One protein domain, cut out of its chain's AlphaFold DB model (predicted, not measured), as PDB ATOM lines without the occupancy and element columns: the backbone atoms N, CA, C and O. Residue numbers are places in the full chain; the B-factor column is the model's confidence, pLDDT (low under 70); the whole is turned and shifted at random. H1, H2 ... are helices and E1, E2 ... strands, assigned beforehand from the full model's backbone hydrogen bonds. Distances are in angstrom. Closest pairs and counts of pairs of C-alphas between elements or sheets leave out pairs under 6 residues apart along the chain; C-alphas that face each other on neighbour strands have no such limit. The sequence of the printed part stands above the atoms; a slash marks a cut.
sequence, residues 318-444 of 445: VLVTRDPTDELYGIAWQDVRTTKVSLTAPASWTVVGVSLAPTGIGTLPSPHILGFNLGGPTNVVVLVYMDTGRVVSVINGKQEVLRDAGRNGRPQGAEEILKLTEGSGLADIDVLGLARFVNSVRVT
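What this domain is: This is residues 318 to 444 of the 445 residues of an uncharacterized protein of Chloroflexi bacterium (UniProt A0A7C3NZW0). Two strongly twisted sheets lie partly face to face as two layers: E4, E6, E7, E8 and E9 make one layer, and E3, E2, E1 and E5 belong to the other. H2 extends this second layer beside E3 and covers E8 and E9, while H1 packs over E9. The 127 printed residues run E1 to E9, then H1 and H2; both sheets are antiparallel, in the orders E4 - E6 - E7 - E8 - E9 and E3 - E2 - E1 - E5. The class is mixed, helices and strands; the whole is compact, with a radius of gyration of the C-alphas of 13.6 A and spans of 38 by 31 by 26 A.

How they stand to each other: E1, residues 318 to 323, E2, residues 333 to 338, and E3, residues 341 to 346, form a meander, each strand the antiparallel neighbour of the one before. N 321 and O 335 are 2.9 A apart, and N 336 and O 343 are 2.8 A apart, within hydrogen-bond range. E5, residues 361 to 363, is an edge strand antiparallel to E1, with N 318 and O 362 2.9 A apart. E4, residues 350 to 352, is antiparallel to E6, residues 369 to 373, with N 352 and O 371 2.8 A apart. A second meander joins E6, E7, residues 380 to 385, E8, residues 390 to 395, and E9, residues 398 to 403. Its pairs include N 372 and O 382 at 2.8 A, N 383 and O 392 at 2.7 A, and N 393 and O 400 at 2.8 A. H1, residues 414 to 421, is on this sheet, over E9, at a height of 9.9 A; its closest C-alphas to E9 are Leu 402 and Ile 417, 6.9 A apart. H2, residues 428 to 440, is on the same face at a height of 10.7 A. H2 is over E8 and, only just, E9, with 3 of its C-alphas falling on E9. The closest C-alphas of E3 and H2 are those of Leu 343 and Ser 440, 5.0 A apart. H2 touches H1 with residues 431 to 435 alone; Ala 414 and Ala 435 have the closest C-alphas, 5.2 A apart, and the tilt is steep, 57 degrees, opposite ways. In H1 and H2 every O i to N i+4 pair is within hydrogen-bond range.

Where its parts are: E1 begins at C-alpha 318 (5.571, -43.981, -39.137) and measures 15.7 A from first to last C-alpha. E2 measures 16.7 A, E3 16.4 A, E7 16.4 A, E8 16.3 A and E9 15.5 A. H2 measures 18.7 A and ends at C-alpha 440 (16.239, -41.203, -27.455).

The domain as a whole: The C-alphas farthest apart, of Thr 359 and Gly 423, are 38.1 A apart. The printed part has no cut and no long link. Mean pLDDT of the printed part is 87.8; residues 377, 406 to 409 and 429 are under 70.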
ATOM      1  N   VAL A 318       5.188 -44.572 -40.419       97.25
ATOM      2  CA  VAL A 318       5.571 -43.981 -39.137       97.25
ATOM      3  C   VAL A 318       4.347 -43.902 -38.232       97.25
ATOM      4  O   VAL A 318       3.290 -43.440 -38.650       97.25
ATOM      5  N   LEU A 319       4.493 -44.346 -36.990       97.44
ATOM      6  CA  LEU A 319       3.515 -44.185 -35.923       97.44
ATOM      7  C   LEU A 319       3.978 -43.073 -34.991       97.44
ATOM      8  O   LEU A 319       5.050 -43.165 -34.391       97.44
ATOM      9  N   VAL A 320       3.149 -42.046 -34.842       96.88
ATOM     10  CA  VAL A 320       3.337 -40.957 -33.884       96.88
ATOM     11  C   VAL A 320       2.268 -41.090 -32.811       96.88
ATOM     12  O   VAL A 320       1.079 -40.940 -33.084       96.88
ATOM     13  N   THR A 321       2.680 -41.393 -31.585       96.69
ATOM     14  CA  THR A 321       1.778 -41.526 -30.434       96.69
ATOM     15  C   THR A 321       2.175 -40.520 -29.369       96.69
ATOM     16  O   THR A 321       3.325 -40.485 -28.945       96.69
ATOM     17  N   ARG A 322       1.236 -39.689 -28.917       94.38
ATOM     18  CA  ARG A 322       1.485 -38.781 -27.792       94.38
ATOM     19  C   ARG A 322       1.531 -39.589 -26.497       94.38
ATOM     20  O   ARG A 322       0.617 -40.376 -26.258       94.38
ATOM     21  N   ASP A 323       2.547 -39.368 -25.670       90.12
ATOM     22  CA  ASP A 323       2.586 -39.915 -24.314       90.12
ATOM     23  C   ASP A 323       2.006 -38.861 -23.358       90.12
ATOM     24  O   ASP A 323       2.668 -37.861 -23.076       90.12
ATOM     25  N   PRO A 324       0.756 -39.016 -22.882       86.69
ATOM     26  CA  PRO A 324       0.138 -38.028 -22.006       86.69
ATOM     27  C   PRO A 324       0.730 -38.036 -20.590       86.69
ATOM     28  O   PRO A 324       0.389 -37.168 -19.793       86.69
ATOM     29  N   THR A 325       1.549 -39.033 -20.245       90.50
ATOM     30  CA  THR A 325       2.131 -39.179 -18.904       90.50
ATOM     31  C   THR A 325       3.538 -38.604 -18.802       90.50
ATOM     32  O   THR A 325       4.002 -38.308 -17.699       90.50
ATOM     33  N   ASP A 326       4.202 -38.407 -19.938       89.88
ATOM     34  CA  ASP A 326       5.540 -37.841 -19.999       89.88
ATOM     35  C   ASP A 326       5.472 -36.327 -20.234       89.88
ATOM     36  O   ASP A 326       5.368 -35.843 -21.362       89.88
ATOM     37  N   GLU A 327       5.540 -35.581 -19.130       91.31
ATOM     38  CA  GLU A 327       5.685 -34.121 -19.102       91.31
ATOM     39  C   GLU A 327       7.063 -33.702 -18.564       91.31
ATOM     40  O   GLU A 327       7.203 -32.707 -17.842       91.31
ATOM     41  N   LEU A 328       8.116 -34.477 -18.850       88.31
ATOM     42  CA  LEU A 328       9.456 -34.138 -18.373       88.31
ATOM     43  C   LEU A 328       9.845 -32.729 -18.853       88.31
ATOM     44  O   LEU A 328       9.803 -32.435 -20.049       88.31
ATOM     45  N   TYR A 329      10.238 -31.875 -17.905       87.94
ATOM     46  CA  TYR A 329      10.540 -30.450 -18.107       87.94
ATOM     47  C   TYR A 329       9.342 -29.573 -18.518       87.94
ATOM     48  O   TYR A 329       9.542 -28.482 -19.048       87.94
ATOM     49  N   GLY A 330       8.105 -30.016 -18.270       89.88
ATOM     50  CA  GLY A 330       6.894 -29.286 -18.670       89.88
ATOM     51  C   GLY A 330       6.655 -29.295 -20.182       89.88
ATOM     52  O   GLY A 330       5.910 -28.466 -20.699       89.88
ATOM     53  N   ILE A 331       7.310 -30.211 -20.897       91.06
ATOM     54  CA  ILE A 331       7.163 -30.417 -22.335       91.06
ATOM     55  C   ILE A 331       6.347 -31.691 -22.516       91.06
ATOM     56  O   ILE A 331       6.726 -32.729 -21.983       91.06
ATOM     57  N   ALA A 332       5.253 -31.632 -23.274       93.56
ATOM     58  CA  ALA A 332       4.541 -32.840 -23.681       93.56
ATOM     59  C   ALA A 332       5.386 -33.609 -24.703       93.56
ATOM     60  O   ALA A 332       5.842 -33.014 -25.684       93.56
ATOM     61  N   TRP A 333       5.574 -34.912 -24.506       95.56
ATOM     62  CA  TRP A 333       6.372 -35.754 -25.398       95.56
ATOM     63  C   TRP A 333       5.496 -36.630 -26.308       95.56
ATOM     64  O   TRP A 333       4.342 -36.950 -26.013       95.56
ATOM     65  N   GLN A 334       6.038 -36.995 -27.466       96.38
ATOM     66  CA  GLN A 334       5.454 -37.962 -28.388       96.38
ATOM     67  C   GLN A 334       6.501 -39.003 -28.786       96.38
ATOM     68  O   GLN A 334       7.650 -38.671 -29.086       96.38
ATOM     69  N   ASP A 335       6.086 -40.261 -28.805       96.62
ATOM     70  CA  ASP A 335       6.854 -41.385 -29.320       96.62
ATOM     71  C   ASP A 335       6.670 -41.464 -30.835       96.62
ATOM     72  O   ASP A 335       5.547 -41.456 -31.348       96.62
ATOM     73  N   VAL A 336       7.784 -41.565 -31.553       96.94
ATOM     74  CA  VAL A 336       7.819 -41.713 -33.007       96.94
ATOM     75  C   VAL A 336       8.514 -43.020 -33.338       96.94
ATOM     76  O   VAL A 336       9.692 -43.216 -33.026       96.94
ATOM     77  N   ARG A 337       7.774 -43.932 -33.965       96.81
ATOM     78  CA  ARG A 337       8.248 -45.272 -34.315       96.81
ATOM     79  C   ARG A 337       8.090 -45.531 -35.800       96.81
ATOM     80  O   ARG A 337       7.085 -45.181 -36.403       96.81
ATOM     81  N   THR A 338       9.091 -46.173 -36.366       96.69
ATOM     82  CA  THR A 338       9.124 -46.711 -37.729       96.69
ATOM     83  C   THR A 338       9.563 -48.172 -37.635       96.69
ATOM     84  O   THR A 338       9.859 -48.654 -36.539       96.69
ATOM     85  N   THR A 339       9.666 -48.878 -38.760       96.00
ATOM     86  CA  THR A 339      10.215 -50.245 -38.772       96.00
ATOM     87  C   THR A 339      11.690 -50.299 -38.345       96.00
ATOM     88  O   THR A 339      12.126 -51.289 -37.761       96.00
ATOM     89  N   LYS A 340      12.455 -49.217 -38.566       95.19
ATOM     90  CA  LYS A 340      13.916 -49.166 -38.346       95.19
ATOM     91  C   LYS A 340      14.376 -48.286 -37.188       95.19
ATOM     92  O   LYS A 340      15.506 -48.416 -36.731       95.19
ATOM     93  N   VAL A 341      13.556 -47.337 -36.746       95.38
ATOM     94  CA  VAL A 341      13.920 -46.372 -35.699       95.38
ATOM     95  C   VAL A 341      12.759 -46.117 -34.750       95.38
ATOM     96  O   VAL A 341      11.624 -45.907 -35.173       95.38
ATOM     97  N   SER A 342      13.093 -46.052 -33.465       96.00
ATOM     98  CA  SER A 342      12.254 -45.590 -32.364       96.00
ATOM     99  C   SER A 342      12.931 -44.394 -31.691       96.00
ATOM    100  O   SER A 342      14.132 -44.439 -31.408       96.00
ATOM    101  N   LEU A 343      12.192 -43.308 -31.471       96.50
ATOM    102  CA  LEU A 343      12.673 -42.112 -30.777       96.50
ATOM    103  C   LEU A 343      11.522 -41.379 -30.078       96.50
ATOM    104  O   LEU A 343      10.354 -41.621 -30.376       96.50
ATOM    105  N   THR A 344      11.857 -40.435 -29.205       96.62
ATOM    106  CA  THR A 344      10.897 -39.559 -28.525       96.62
ATOM    107  C   THR A 344      11.200 -38.103 -28.886       96.62
ATOM    108  O   THR A 344      12.355 -37.673 -28.857       96.62
ATOM    109  N   ALA A 345      10.174 -37.331 -29.231       96.06
ATOM    110  CA  ALA A 345      10.279 -35.922 -29.611       96.06
ATOM    111  C   ALA A 345       9.281 -35.064 -28.816       96.06
ATOM    112  O   ALA A 345       8.267 -35.588 -28.356       96.06
ATOM    113  N   PRO A 346       9.514 -33.754 -28.652       95.44
ATOM    114  CA  PRO A 346       8.485 -32.847 -28.157       95.44
ATOM    115  C   PRO A 346       7.232 -32.887 -29.044       95.44
ATOM    116  O   PRO A 346       7.323 -32.894 -30.270       95.44
ATOM    117  N   ALA A 347       6.050 -32.869 -28.436       94.62
ATOM    118  CA  ALA A 347       4.768 -32.911 -29.138       94.62
ATOM    119  C   ALA A 347       4.449 -31.617 -29.910       94.62
ATOM    120  O   ALA A 347       3.487 -31.578 -30.675       94.62
ATOM    121  N   SER A 348       5.224 -30.550 -29.689       92.62
ATOM    122  CA  SER A 348       5.200 -29.327 -30.495       92.62
ATOM    123  C   SER A 348       5.930 -29.486 -31.832       92.62
ATOM    124  O   SER A 348       5.704 -28.689 -32.741       92.62
ATOM    125  N   TRP A 349       6.795 -30.497 -31.968       94.38
ATOM    126  CA  TRP A 349       7.558 -30.722 -33.189       94.38
ATOM    127  C   TRP A 349       6.711 -31.463 -34.216       94.38
ATOM    128  O   TRP A 349       6.020 -32.437 -33.905       94.38
ATOM    129  N   THR A 350       6.803 -31.025 -35.468       93.69
ATOM    130  CA  THR A 350       6.077 -31.647 -36.577       93.69
ATOM    131  C   THR A 350       7.000 -32.552 -37.381       93.69
ATOM    132  O   THR A 350       8.136 -32.186 -37.694       93.69
ATOM    133  N   VAL A 351       6.514 -33.751 -37.715       95.00
ATOM    134  CA  VAL A 351       7.226 -34.667 -38.610       95.00
ATOM    135  C   VAL A 351       7.080 -34.151 -40.038       95.00
ATOM    136  O   VAL A 351       5.978 -33.985 -40.560       95.00
ATOM    137  N   VAL A 352       8.207 -33.858 -40.668       92.94
ATOM    138  CA  VAL A 352       8.279 -33.244 -41.990       92.94
ATOM    139  C   VAL A 352       7.845 -34.233 -43.069       92.94
ATOM    140  O   VAL A 352       8.379 -35.335 -43.161       92.94
ATOM    141  N   GLY A 353       6.922 -33.798 -43.931       86.81
ATOM    142  CA  GLY A 353       6.513 -34.546 -45.122       86.81
ATOM    143  C   GLY A 353       5.584 -35.730 -44.849       86.81
ATOM    144  O   GLY A 353       5.308 -36.488 -45.771       86.81
ATOM    145  N   VAL A 354       5.092 -35.886 -43.618       92.94
ATOM    146  CA  VAL A 354       4.188 -36.974 -43.232       92.94
ATOM    147  C   VAL A 354       2.780 -36.433 -43.033       92.94
ATOM    148  O   VAL A 354       2.565 -35.509 -42.250       92.94
ATOM    149  N   SER A 355       1.809 -37.044 -43.710       88.81
ATOM    150  CA  SER A 355       0.390 -36.856 -43.407       88.81
ATOM    151  C   SER A 355      -0.046 -37.943 -42.425       88.81
ATOM    152  O   SER A 355      -0.014 -39.126 -42.763       88.81
ATOM    153  N   LEU A 356      -0.390 -37.554 -41.196       93.69
ATOM    154  CA  LEU A 356      -0.815 -38.485 -40.148       93.69
ATOM    155  C   LEU A 356      -2.327 -38.717 -40.228       93.69
ATOM    156  O   LEU A 356      -3.116 -37.772 -40.198       93.69
ATOM    157  N   ALA A 357      -2.737 -39.983 -40.284       94.94
ATOM    158  CA  ALA A 357      -4.126 -40.379 -40.092       94.94
ATOM    159  C   ALA A 357      -4.563 -40.148 -38.627       94.94
ATOM    160  O   ALA A 357      -3.713 -40.027 -37.742       94.94
ATOM    161  N   PRO A 358      -5.876 -40.166 -38.314       94.62
ATOM    162  CA  PRO A 358      -6.367 -40.042 -36.934       94.62
ATOM    163  C   PRO A 358      -5.828 -41.108 -35.968       94.62
ATOM    164  O   PRO A 358      -5.832 -40.908 -34.760       94.62
ATOM    165  N   THR A 359      -5.356 -42.239 -36.499       94.56
ATOM    166  CA  THR A 359      -4.693 -43.308 -35.741       94.56
ATOM    167  C   THR A 359      -3.258 -42.968 -35.330       94.56
ATOM    168  O   THR A 359      -2.642 -43.741 -34.605       94.56
ATOM    169  N   GLY A 360      -2.704 -41.849 -35.808       95.56
ATOM    170  CA  GLY A 360      -1.301 -41.478 -35.627       95.56
ATOM    171  C   GLY A 360      -0.344 -42.169 -36.601       95.56
ATOM    172  O   GLY A 360       0.860 -41.956 -36.506       95.56
ATOM    173  N   ILE A 361      -0.847 -42.982 -37.537       97.44
ATOM    174  CA  ILE A 361      -0.029 -43.629 -38.573       97.44
ATOM    175  C   ILE A 361       0.026 -42.725 -39.805       97.44
ATOM    176  O   ILE A 361      -1.007 -42.248 -40.272       97.44
ATOM    177  N   GLY A 362       1.216 -42.505 -40.350       96.44
ATOM    178  CA  GLY A 362       1.426 -41.809 -41.616       96.44
ATOM    179  C   GLY A 362       2.431 -42.532 -42.503       96.44
ATOM    180  O   GLY A 362       3.143 -43.430 -42.057       96.44
ATOM    181  N   THR A 363       2.491 -42.137 -43.771       95.88
ATOM    182  CA  THR A 363       3.475 -42.639 -44.737       95.88
ATOM    183  C   THR A 363       4.597 -41.625 -44.927       95.88
ATOM    184  O   THR A 363       4.366 -40.418 -45.037       95.88
ATOM    185  N   LEU A 364       5.832 -42.119 -44.939       93.69
ATOM    186  CA  LEU A 364       7.026 -41.321 -45.170       93.69
ATOM    187  C   LEU A 364       7.257 -41.149 -46.677       93.69
ATOM    188  O   LEU A 364       7.186 -42.127 -47.421       93.69
ATOM    189  N   PRO A 365       7.620 -39.941 -47.139       85.94
ATOM    190  CA  PRO A 365       7.976 -39.717 -48.538       85.94
ATOM    191  C   PRO A 365       9.326 -40.359 -48.892       85.94
ATOM    192  O   PRO A 365       9.597 -40.642 -50.056       85.94
ATOM    193  N   SER A 366      10.180 -40.598 -47.890       89.25
ATOM    194  CA  SER A 366      11.450 -41.304 -48.029       89.25
ATOM    195  C   SER A 366      11.599 -42.351 -46.921       89.25
ATOM    196  O   SER A 366      11.536 -41.993 -45.745       89.25
ATOM    197  N   PRO A 367      11.880 -43.623 -47.252       89.38
ATOM    198  CA  PRO A 367      12.056 -44.685 -46.263       89.38
ATOM    199  C   PRO A 367      13.422 -44.640 -45.553       89.38
ATOM    200  O   PRO A 367      13.729 -45.539 -44.773       89.38
ATOM    201  N   HIS A 368      14.244 -43.610 -45.797       92.31
ATOM    202  CA  HIS A 368      15.602 -43.501 -45.243       92.31
ATOM    203  C   HIS A 368      15.814 -42.308 -44.308       92.31
ATOM    204  O   HIS A 368      16.760 -42.322 -43.519       92.31
ATOM    205  N   ILE A 369      14.975 -41.270 -44.382       92.81
ATOM    206  CA  ILE A 369      15.174 -40.028 -43.627       92.81
ATOM    207  C   ILE A 369      13.864 -39.599 -42.980       92.81
ATOM    208  O   ILE A 369      12.839 -39.482 -43.646       92.81
ATOM    209  N   LEU A 370      13.933 -39.310 -41.684       95.00
ATOM    210  CA  LEU A 370      12.848 -38.740 -40.901       95.00
ATOM    211  C   LEU A 370      13.217 -37.305 -40.510       95.00
ATOM    212  O   LEU A 370      14.228 -37.085 -39.845       95.00
ATOM    213  N   GLY A 371      12.429 -36.329 -40.954       94.44
ATOM    214  CA  GLY A 371      12.651 -34.917 -40.647       94.44
ATOM    215  C   GLY A 371      11.729 -34.412 -39.540       94.44
ATOM    216  O   GLY A 371      10.564 -34.796 -39.484       94.44
ATOM    217  N   PHE A 372      12.225 -33.506 -38.705       95.69
ATOM    218  CA  PHE A 372      11.467 -32.806 -37.672       95.69
ATOM    219  C   PHE A 372      11.648 -31.305 -37.826       95.69
ATOM    220  O   PHE A 372      12.777 -30.830 -37.960       95.69
ATOM    221  N   ASN A 373      10.548 -30.562 -37.782       92.69
ATOM    222  CA  ASN A 373      10.571 -29.115 -37.644       92.69
ATOM    223  C   ASN A 373      10.259 -28.765 -36.186       92.69
ATOM    224  O   ASN A 373       9.232 -29.194 -35.652       92.69
ATOM    225  N   LEU A 374      11.159 -28.009 -35.557       90.88
ATOM    226  CA  LEU A 374      11.108 -27.686 -34.130       90.88
ATOM    227  C   LEU A 374       9.961 -26.730 -33.767       90.88
ATOM    228  O   LEU A 374       9.607 -26.621 -32.596       90.88
ATOM    229  N   GLY A 375       9.334 -26.093 -34.760       76.81
ATOM    230  CA  GLY A 375       8.333 -25.060 -34.523       76.81
ATOM    231  C   GLY A 375       8.967 -23.773 -33.983       76.81
ATOM    232  O   GLY A 375      10.092 -23.756 -33.495       76.81
ATOM    233  N   GLY A 376       8.255 -22.657 -34.116       75.81
ATOM    234  CA  GLY A 376       8.770 -21.335 -33.746       75.81
ATOM    235  C   GLY A 376       9.413 -20.567 -34.912       75.81
ATOM    236  O   GLY A 376       9.394 -21.024 -36.055       75.81
ATOM    237  N   PRO A 377       9.936 -19.355 -34.652       68.50
ATOM    238  CA  PRO A 377      10.472 -18.460 -35.684       68.50
ATOM    239  C   PRO A 377      11.801 -18.946 -36.280       68.50
ATOM    240  O   PRO A 377      12.272 -18.410 -37.283       68.50
ATOM    241  N   THR A 378      12.435 -19.940 -35.661       70.38
ATOM    242  CA  THR A 378      13.731 -20.457 -36.083       70.38
ATOM    243  C   THR A 378      13.557 -21.556 -37.127       70.38
ATOM    244  O   THR A 378      12.886 -22.555 -36.880       70.38
ATOM    245  N   ASN A 379      14.212 -21.411 -38.282       78.31
ATOM    246  CA  ASN A 379      14.246 -22.426 -39.341       78.31
ATOM    247  C   ASN A 379      15.194 -23.579 -38.963       78.31
ATOM    248  O   ASN A 379      16.243 -23.752 -39.591       78.31
ATOM    249  N   VAL A 380      14.858 -24.327 -37.909       88.56
ATOM    250  CA  VAL A 380      15.638 -25.486 -37.460       88.56
ATOM    251  C   VAL A 380      14.936 -26.767 -37.872       88.56
ATOM    252  O   VAL A 380      13.811 -27.047 -37.456       88.56
ATOM    253  N   VAL A 381      15.634 -27.553 -38.685       92.44
ATOM    254  CA  VAL A 381      15.179 -28.873 -39.125       92.44
ATOM    255  C   VAL A 381      16.148 -29.919 -38.606       92.44
ATOM    256  O   VAL A 381      17.355 -29.792 -38.799       92.44
ATOM    257  N   VAL A 382      15.640 -30.968 -37.970       94.88
ATOM    258  CA  VAL A 382      16.448 -32.110 -37.532       94.88
ATOM    259  C   VAL A 382      16.130 -33.307 -38.412       94.88
ATOM    260  O   VAL A 382      14.977 -33.678 -38.583       94.88
ATOM    261  N   LEU A 383      17.162 -33.904 -38.991       95.75
ATOM    262  CA  LEU A 383      17.107 -35.048 -39.886       95.75
ATOM    263  C   LEU A 383      17.677 -36.271 -39.167       95.75
ATOM    264  O   LEU A 383      18.802 -36.239 -38.667       95.75
ATOM    265  N   VAL A 384      16.916 -37.359 -39.151       96.19
ATOM    266  CA  VAL A 384      17.326 -38.661 -38.622       96.19
ATOM    267  C   VAL A 384      17.430 -39.640 -39.779       96.19
ATOM    268  O   VAL A 384      16.445 -39.923 -40.458       96.19
ATOM    269  N   TYR A 385      18.627 -40.167 -40.008       94.75
ATOM    270  CA  TYR A 385      18.878 -41.182 -41.024       94.75
ATOM    271  C   TYR A 385      18.550 -42.558 -40.448       94.75
ATOM    272  O   TYR A 385      19.283 -43.066 -39.597       94.75
ATOM    273  N   MET A 386      17.461 -43.161 -40.916       93.94
ATOM    274  CA  MET A 386      16.871 -44.351 -40.300       93.94
ATOM    275  C   MET A 386      17.785 -45.578 -40.348       93.94
ATOM    276  O   MET A 386      17.831 -46.336 -39.390       93.94
ATOM    277  N   ASP A 387      18.588 -45.729 -41.404       92.62
ATOM    278  CA  ASP A 387      19.491 -46.881 -41.540       92.62
ATOM    279  C   ASP A 387      20.710 -46.816 -40.603       92.62
ATOM    280  O   ASP A 387      21.340 -47.830 -40.317       92.62
ATOM    281  N   THR A 388      21.085 -45.618 -40.141       92.19
ATOM    282  CA  THR A 388      22.333 -45.411 -39.378       92.19
ATOM    283  C   THR A 388      22.113 -44.890 -37.963       92.19
ATOM    284  O   THR A 388      23.044 -44.906 -37.154       92.19
ATOM    285  N   GLY A 389      20.914 -44.379 -37.669       92.69
ATOM    286  CA  GLY A 389      20.621 -43.622 -36.454       92.69
ATOM    287  C   GLY A 389      21.344 -42.273 -36.376       92.69
ATOM    288  O   GLY A 389      21.341 -41.646 -35.316       92.69
ATOM    289  N   ARG A 390      21.982 -41.824 -37.468       94.06
ATOM    290  CA  ARG A 390      22.686 -40.540 -37.528       94.06
ATOM    291  C   ARG A 390      21.677 -39.400 -37.429       94.06
ATOM    292  O   ARG A 390      20.666 -39.411 -38.132       94.06
ATOM    293  N   VAL A 391      21.979 -38.404 -36.602       95.12
ATOM    294  CA  VAL A 391      21.142 -37.212 -36.420       95.12
ATOM    295  C   VAL A 391      21.913 -35.985 -36.883       95.12
ATOM    296  O   VAL A 391      23.021 -35.723 -36.414       95.12
ATOM    297  N   VAL A 392      21.326 -35.226 -37.802       94.12
ATOM    298  CA  VAL A 392      21.884 -33.987 -38.354       94.12
ATOM    299  C   VAL A 392      20.868 -32.875 -38.149       94.12
ATOM    300  O   VAL A 392      19.697 -33.053 -38.451       94.12
ATOM    301  N   SER A 393      21.296 -31.724 -37.653       93.69
ATOM    302  CA  SER A 393      20.474 -30.515 -37.628       93.69
ATOM    303  C   SER A 393      20.867 -29.579 -38.757       93.69
ATOM    304  O   SER A 393      22.028 -29.519 -39.157       93.69
ATOM    305  N   VAL A 394      19.891 -28.849 -39.280       90.44
ATOM    306  CA  VAL A 394      20.078 -27.745 -40.212       90.44
ATOM    307  C   VAL A 394      19.591 -26.494 -39.502       90.44
ATOM    308  O   VAL A 394      18.388 -26.316 -39.321       90.44
ATOM    309  N   ILE A 395      20.526 -25.652 -39.072       87.31
ATOM    310  CA  ILE A 395      20.256 -24.411 -38.343       87.31
ATOM    311  C   ILE A 395      20.700 -23.261 -39.240       87.31
ATOM    312  O   ILE A 395      21.881 -23.146 -39.567       87.31
ATOM    313  N   ASN A 396      19.759 -22.418 -39.675       82.94
ATOM    314  CA  ASN A 396      20.046 -21.272 -40.552       82.94
ATOM    315  C   ASN A 396      20.834 -21.667 -41.822       82.94
ATOM    316  O   ASN A 396      21.755 -20.974 -42.248       82.94
ATOM    317  N   GLY A 397      20.499 -22.824 -42.405       82.44
ATOM    318  CA  GLY A 397      21.153 -23.366 -43.601       82.44
ATOM    319  C   GLY A 397      22.504 -24.049 -43.357       82.44
ATOM    320  O   GLY A 397      23.041 -24.664 -44.279       82.44
ATOM    321  N   LYS A 398      23.048 -24.004 -42.135       87.25
ATOM    322  CA  LYS A 398      24.264 -24.735 -41.765       87.25
ATOM    323  C   LYS A 398      23.901 -26.119 -41.235       87.25
ATOM    324  O   LYS A 398      23.059 -26.239 -40.351       87.25
ATOM    325  N   GLN A 399      24.539 -27.154 -41.778       91.31
ATOM    326  CA  GLN A 399      24.375 -28.525 -41.299       91.31
ATOM    327  C   GLN A 399      25.354 -28.816 -40.161       91.31
ATOM    328  O   GLN A 399      26.549 -28.562 -40.301       91.31
ATOM    329  N   GLU A 400      24.853 -29.383 -39.070       91.00
ATOM    330  CA  GLU A 400      25.632 -29.787 -37.899       91.00
ATOM    331  C   GLU A 400      25.241 -31.208 -37.486       91.00
ATOM    332  O   GLU A 400      24.058 -31.542 -37.384       91.00
ATOM    333  N   VAL A 401      26.228 -32.074 -37.262       92.06
ATOM    334  CA  VAL A 401      25.987 -33.471 -36.876       92.06
ATOM    335  C   VAL A 401      25.787 -33.535 -35.366       92.06
ATOM    336  O   VAL A 401      26.729 -33.299 -34.625       92.06
ATOM    337  N   LEU A 402      24.583 -33.892 -34.918       91.12
ATOM    338  CA  LEU A 402      24.250 -34.024 -33.491       91.12
ATOM    339  C   LEU A 402      24.559 -35.423 -32.942       91.12
ATOM    340  O   LEU A 402      24.788 -35.614 -31.747       91.12
ATOM    341  N   ARG A 403      24.539 -36.430 -33.818       91.75
ATOM    342  CA  ARG A 403      24.907 -37.810 -33.496       91.75
ATOM    343  C   ARG A 403      25.449 -38.493 -34.732       91.75
ATOM    344  O   ARG A 403      24.782 -38.499 -35.765       91.75
ATOM    345  N   ASP A 404      26.639 -39.067 -34.616       89.06
ATOM    346  CA  ASP A 404      27.279 -39.787 -35.717       89.06
ATOM    347  C   ASP A 404      26.708 -41.208 -35.897       89.06
ATOM    348  O   ASP A 404      26.050 -41.749 -35.004       89.06
ATOM    349  N   ALA A 405      26.940 -41.800 -37.069       78.81
ATOM    350  CA  ALA A 405      26.449 -43.123 -37.439       78.81
ATOM    351  C   ALA A 405      27.068 -44.247 -36.581       78.81
ATOM    352  O   ALA A 405      28.270 -44.261 -36.314       78.81
ATOM    353  N   GLY A 406      26.250 -45.238 -36.211       67.31
ATOM    354  CA  GLY A 406      26.691 -46.490 -35.580       67.31
ATOM    355  C   GLY A 406      26.014 -46.794 -34.240       67.31
ATOM    356  O   GLY A 406      25.624 -45.890 -33.502       67.31
ATOM    357  N   ARG A 407      25.914 -48.089 -33.885       53.81
ATOM    358  CA  ARG A 407      25.264 -48.568 -32.639       53.81
ATOM    359  C   ARG A 407      25.793 -47.896 -31.365       53.81
ATOM    360  O   ARG A 407      25.046 -47.754 -30.405       53.81
ATOM    361  N   ASN A 408      27.049 -47.442 -31.390       60.28
ATOM    362  CA  ASN A 408      27.734 -46.792 -30.271       60.28
ATOM    363  C   ASN A 408      28.128 -45.338 -30.561       60.28
ATOM    364  O   ASN A 408      28.973 -44.799 -29.844       60.28
ATOM    365  N   GLY A 409      27.575 -44.714 -31.610       63.06
ATOM    366  CA  GLY A 409      27.798 -43.294 -31.877       63.06
ATOM    367  C   GLY A 409      27.452 -42.514 -30.617       63.06
ATOM    368  O   GLY A 409      26.286 -42.489 -30.212       63.06
ATOM    369  N   ARG A 410      28.475 -41.970 -29.941       70.00
ATOM    370  CA  ARG A 410      28.269 -41.222 -28.704       70.00
ATOM    371  C   ARG A 410      27.383 -40.033 -29.070       70.00
ATOM    372  O   ARG A 410      27.772 -39.273 -29.958       70.00
ATOM    373  N   PRO A 411      26.200 -39.892 -28.452       73.62
ATOM    374  CA  PRO A 411      25.427 -38.678 -28.628       73.62
ATOM    375  C   PRO A 411      26.324 -37.510 -28.226       73.62
ATOM    376  O   PRO A 411      27.052 -37.610 -27.229       73.62
ATOM    377  N   GLN A 412      26.311 -36.431 -29.010       74.44
ATOM    378  CA  GLN A 412      26.938 -35.203 -28.548       74.44
ATOM    379  C   GLN A 412      26.292 -34.829 -27.214       74.44
ATOM    380  O   GLN A 412      25.074 -34.937 -27.038       74.44
ATOM    381  N   GLY A 413      27.122 -34.482 -26.229       70.81
ATOM    382  CA  GLY A 413      26.617 -34.126 -24.907       70.81
ATOM    383  C   GLY A 413      25.657 -32.940 -25.015       70.81
ATOM    384  O   GLY A 413      25.803 -32.110 -25.909       70.81
ATOM    385  N   ALA A 414      24.706 -32.819 -24.085       70.69
ATOM    386  CA  ALA A 414      23.787 -31.676 -24.050       70.69
ATOM    387  C   ALA A 414      24.530 -30.325 -24.107       70.69
ATOM    388  O   ALA A 414      24.053 -29.383 -24.725       70.69
ATOM    389  N   GLU A 415      25.735 -30.260 -23.532       71.81
ATOM    390  CA  GLU A 415      26.625 -29.095 -23.559       71.81
ATOM    391  C   GLU A 415      27.159 -28.758 -24.966       71.81
ATOM    392  O   GLU A 415      27.373 -27.596 -25.297       71.81
ATOM    393  N   GLU A 416      27.398 -29.766 -25.803       77.31
ATOM    394  CA  GLU A 416      27.868 -29.585 -27.180       77.31
ATOM    395  C   GLU A 416      26.710 -29.170 -28.092       77.31
ATOM    396  O   GLU A 416      26.862 -28.247 -28.887       77.31
ATOM    397  N   ILE A 417      25.521 -29.737 -27.867       77.56
ATOM    398  CA  ILE A 417      24.277 -29.287 -28.500       77.56
ATOM    399  C   ILE A 417      23.988 -27.824 -28.125       77.56
ATOM    400  O   ILE A 417      23.700 -27.027 -29.012       77.56
ATOM    401  N   LEU A 418      24.159 -27.435 -26.854       79.56
ATOM    402  CA  LEU A 418      24.008 -26.043 -26.404       79.56
ATOM    403  C   LEU A 418      24.942 -25.086 -27.161       79.56
ATOM    404  O   LEU A 418      24.530 -24.013 -27.590       79.56
ATOM    405  N   LYS A 419      26.201 -25.487 -27.386       80.94
ATOM    406  CA  LYS A 419      27.181 -24.683 -28.141       80.94
ATOM    407  C   LYS A 419      26.805 -24.519 -29.610       80.94
ATOM    408  O   LYS A 419      27.197 -23.527 -30.221       80.94
ATOM    409  N   LEU A 420      26.104 -25.496 -30.185       73.56
ATOM    410  CA  LEU A 420      25.606 -25.430 -31.560       73.56
ATOM    411  C   LEU A 420      24.360 -24.543 -31.673       73.56
ATOM    412  O   LEU A 420      24.126 -23.963 -32.734       73.56
ATOM    413  N   THR A 421      23.582 -24.412 -30.596       74.06
ATOM    414  CA  THR A 421      22.369 -23.588 -30.560       74.06
ATOM    415  C   THR A 421      22.606 -22.168 -30.031       74.06
ATOM    416  O   THR A 421      21.779 -21.289 -30.287       74.06
ATOM    417  N   GLU A 422      23.738 -21.877 -29.382       79.38
ATOM    418  CA  GLU A 422      24.130 -20.517 -28.984       79.38
ATOM    419  C   GLU A 422      24.188 -19.570 -30.203       79.38
ATOM    420  O   GLU A 422      25.010 -19.715 -31.108       79.38
ATOM    421  N   GLY A 423      23.288 -18.581 -30.232       74.75
ATOM    422  CA  GLY A 423      23.145 -17.619 -31.335       74.75
ATOM    423  C   GLY A 423      22.121 -18.003 -32.410       74.75
ATOM    424  O   GLY A 423      21.872 -17.212 -33.316       74.75
ATOM    425  N   SER A 424      21.487 -19.174 -32.302       72.06
ATOM    426  CA  SER A 424      20.411 -19.597 -33.215       72.06
ATOM    427  C   SER A 424      19.038 -19.001 -32.878       72.06
ATOM    428  O   SER A 424      18.132 -19.066 -33.705       72.06
ATOM    429  N   GLY A 425      18.883 -18.417 -31.684       74.06
ATOM    430  CA  GLY A 425      17.601 -17.913 -31.185       74.06
ATOM    431  C   GLY A 425      16.641 -19.003 -30.694       74.06
ATOM    432  O   GLY A 425      15.491 -18.687 -30.407       74.06
ATOM    433  N   LEU A 426      17.092 -20.261 -30.600       75.75
ATOM    434  CA  LEU A 426      16.334 -21.339 -29.959       75.75
ATOM    435  C   LEU A 426      16.106 -21.014 -28.476       75.75
ATOM    436  O   LEU A 426      17.028 -20.570 -27.791       75.75
ATOM    437  N   ALA A 427      14.888 -21.236 -27.982       74.81
ATOM    438  CA  ALA A 427      14.589 -21.073 -26.564       74.81
ATOM    439  C   ALA A 427      15.257 -22.195 -25.746       74.81
ATOM    440  O   ALA A 427      15.429 -23.307 -26.242       74.81
ATOM    441  N   ASP A 428      15.574 -21.944 -24.471       70.88
ATOM    442  CA  ASP A 428      16.203 -22.944 -23.583       70.88
ATOM    443  C   ASP A 428      15.427 -24.278 -23.534       70.88
ATOM    444  O   ASP A 428      16.016 -25.360 -23.460       70.88
ATOM    445  N   ILE A 429      14.095 -24.203 -23.634       59.38
ATOM    446  CA  ILE A 429      13.180 -25.355 -23.668       59.38
ATOM    447  C   ILE A 429      13.447 -26.242 -24.897       59.38
ATOM    448  O   ILE A 429      13.449 -27.471 -24.781       59.38
ATOM    449  N   ASP A 430      13.760 -25.646 -26.050       80.81
ATOM    450  CA  ASP A 430      14.036 -26.388 -27.284       80.81
ATOM    451  C   ASP A 430      15.383 -27.114 -27.223       80.81
ATOM    452  O   ASP A 430      15.544 -28.175 -27.829       80.81
ATOM    453  N   VAL A 431      16.342 -26.600 -26.446       86.44
ATOM    454  CA  VAL A 431      17.664 -27.227 -26.292       86.44
ATOM    455  C   VAL A 431      17.588 -28.495 -25.440       86.44
ATOM    456  O   VAL A 431      18.162 -29.523 -25.810       86.44
ATOM    457  N   LEU A 432      16.843 -28.465 -24.328       87.06
ATOM    458  CA  LEU A 432      16.567 -29.670 -23.531       87.06
ATOM    459  C   LEU A 432      15.761 -30.692 -24.345       87.06
ATOM    460  O   LEU A 432      16.078 -31.888 -24.325       87.06
ATOM    461  N   GLY A 433      14.784 -30.195 -25.113       89.88
ATOM    462  CA  GLY A 433      14.042 -30.937 -26.130       89.88
ATOM    463  C   GLY A 433      14.967 -31.732 -27.054       89.88
ATOM    464  O   GLY A 433      14.890 -32.960 -27.150       89.88
ATOM    465  N   LEU A 434      15.907 -31.018 -27.672       90.62
ATOM    466  CA  LEU A 434      16.865 -31.546 -28.633       90.62
ATOM    467  C   LEU A 434      17.846 -32.547 -28.014       90.62
ATOM    468  O   LEU A 434      18.097 -33.600 -28.601       90.62
ATOM    469  N   ALA A 435      18.363 -32.276 -26.817       90.81
ATOM    470  CA  ALA A 435      19.276 -33.192 -26.142       90.81
ATOM    471  C   ALA A 435      18.603 -34.534 -25.816       90.81
ATOM    472  O   ALA A 435      19.183 -35.597 -26.063       90.81
ATOM    473  N   ARG A 436      17.370 -34.519 -25.291       92.94
ATOM    474  CA  ARG A 436      16.623 -35.760 -25.034       92.94
ATOM    475  C   ARG A 436      16.277 -36.472 -26.339       92.94
ATOM    476  O   ARG A 436      16.486 -37.681 -26.420       92.94
ATOM    477  N   PHE A 437      15.838 -35.734 -27.359       93.62
ATOM    478  CA  PHE A 437      15.559 -36.276 -28.688       93.62
ATOM    479  C   PHE A 437      16.756 -37.063 -29.237       93.62
ATOM    480  O   PHE A 437      16.633 -38.256 -29.517       93.62
ATOM    481  N   VAL A 438      17.945 -36.452 -29.286       92.81
ATOM    482  CA  VAL A 438      19.171 -37.083 -29.810       92.81
ATOM    483  C   VAL A 438      19.531 -38.360 -29.037       92.81
ATOM    484  O   VAL A 438      19.916 -39.377 -29.630       92.81
ATOM    485  N   ASN A 439      19.368 -38.329 -27.712       91.69
ATOM    486  CA  ASN A 439      19.633 -39.468 -26.833       91.69
ATOM    487  C   ASN A 439      18.583 -40.585 -26.938       91.69
ATOM    488  O   ASN A 439      18.905 -41.749 -26.671       91.69
ATOM    489  N   SER A 440      17.350 -40.254 -27.329       93.50
ATOM    490  CA  SER A 440      16.239 -41.203 -27.455       93.50
ATOM    491  C   SER A 440      16.310 -42.056 -28.720       93.50
ATOM    492  O   SER A 440      15.749 -43.144 -28.729       93.50
ATOM    493  N   VAL A 441      17.042 -41.624 -29.757       94.50
ATOM    494  CA  VAL A 441      17.115 -42.364 -31.026       94.50
ATOM    495  C   VAL A 441      17.687 -43.772 -30.800       94.50
ATOM    496  O   VAL A 441      18.795 -43.951 -30.266       94.50
ATOM    497  N   ARG A 442      16.919 -44.784 -31.195       94.19
ATOM    498  CA  ARG A 442      17.268 -46.208 -31.187       94.19
ATOM    499  C   ARG A 442      16.995 -46.775 -32.573       94.19
ATOM    500  O   ARG A 442      15.897 -46.611 -33.087       94.19
ATOM    501  N   VAL A 443      17.992 -47.434 -33.156       92.62
ATOM    502  CA  VAL A 443      17.816 -48.215 -34.387       92.62
ATOM    503  C   VAL A 443      17.327 -49.602 -33.974       92.62
ATOM    504  O   VAL A 443      17.940 -50.214 -33.095       92.62
ATOM    505  N   THR A 444      16.204 -50.047 -34.529       89.31
ATOM    506  CA  THR A 444      15.672 -51.403 -34.365       89.31
ATOM    507  C   THR A 444      16.320 -52.318 -35.400       89.31
ATOM    508  O   THR A 444      16.439 -51.943 -36.565       89.31
TER     509      THR A 444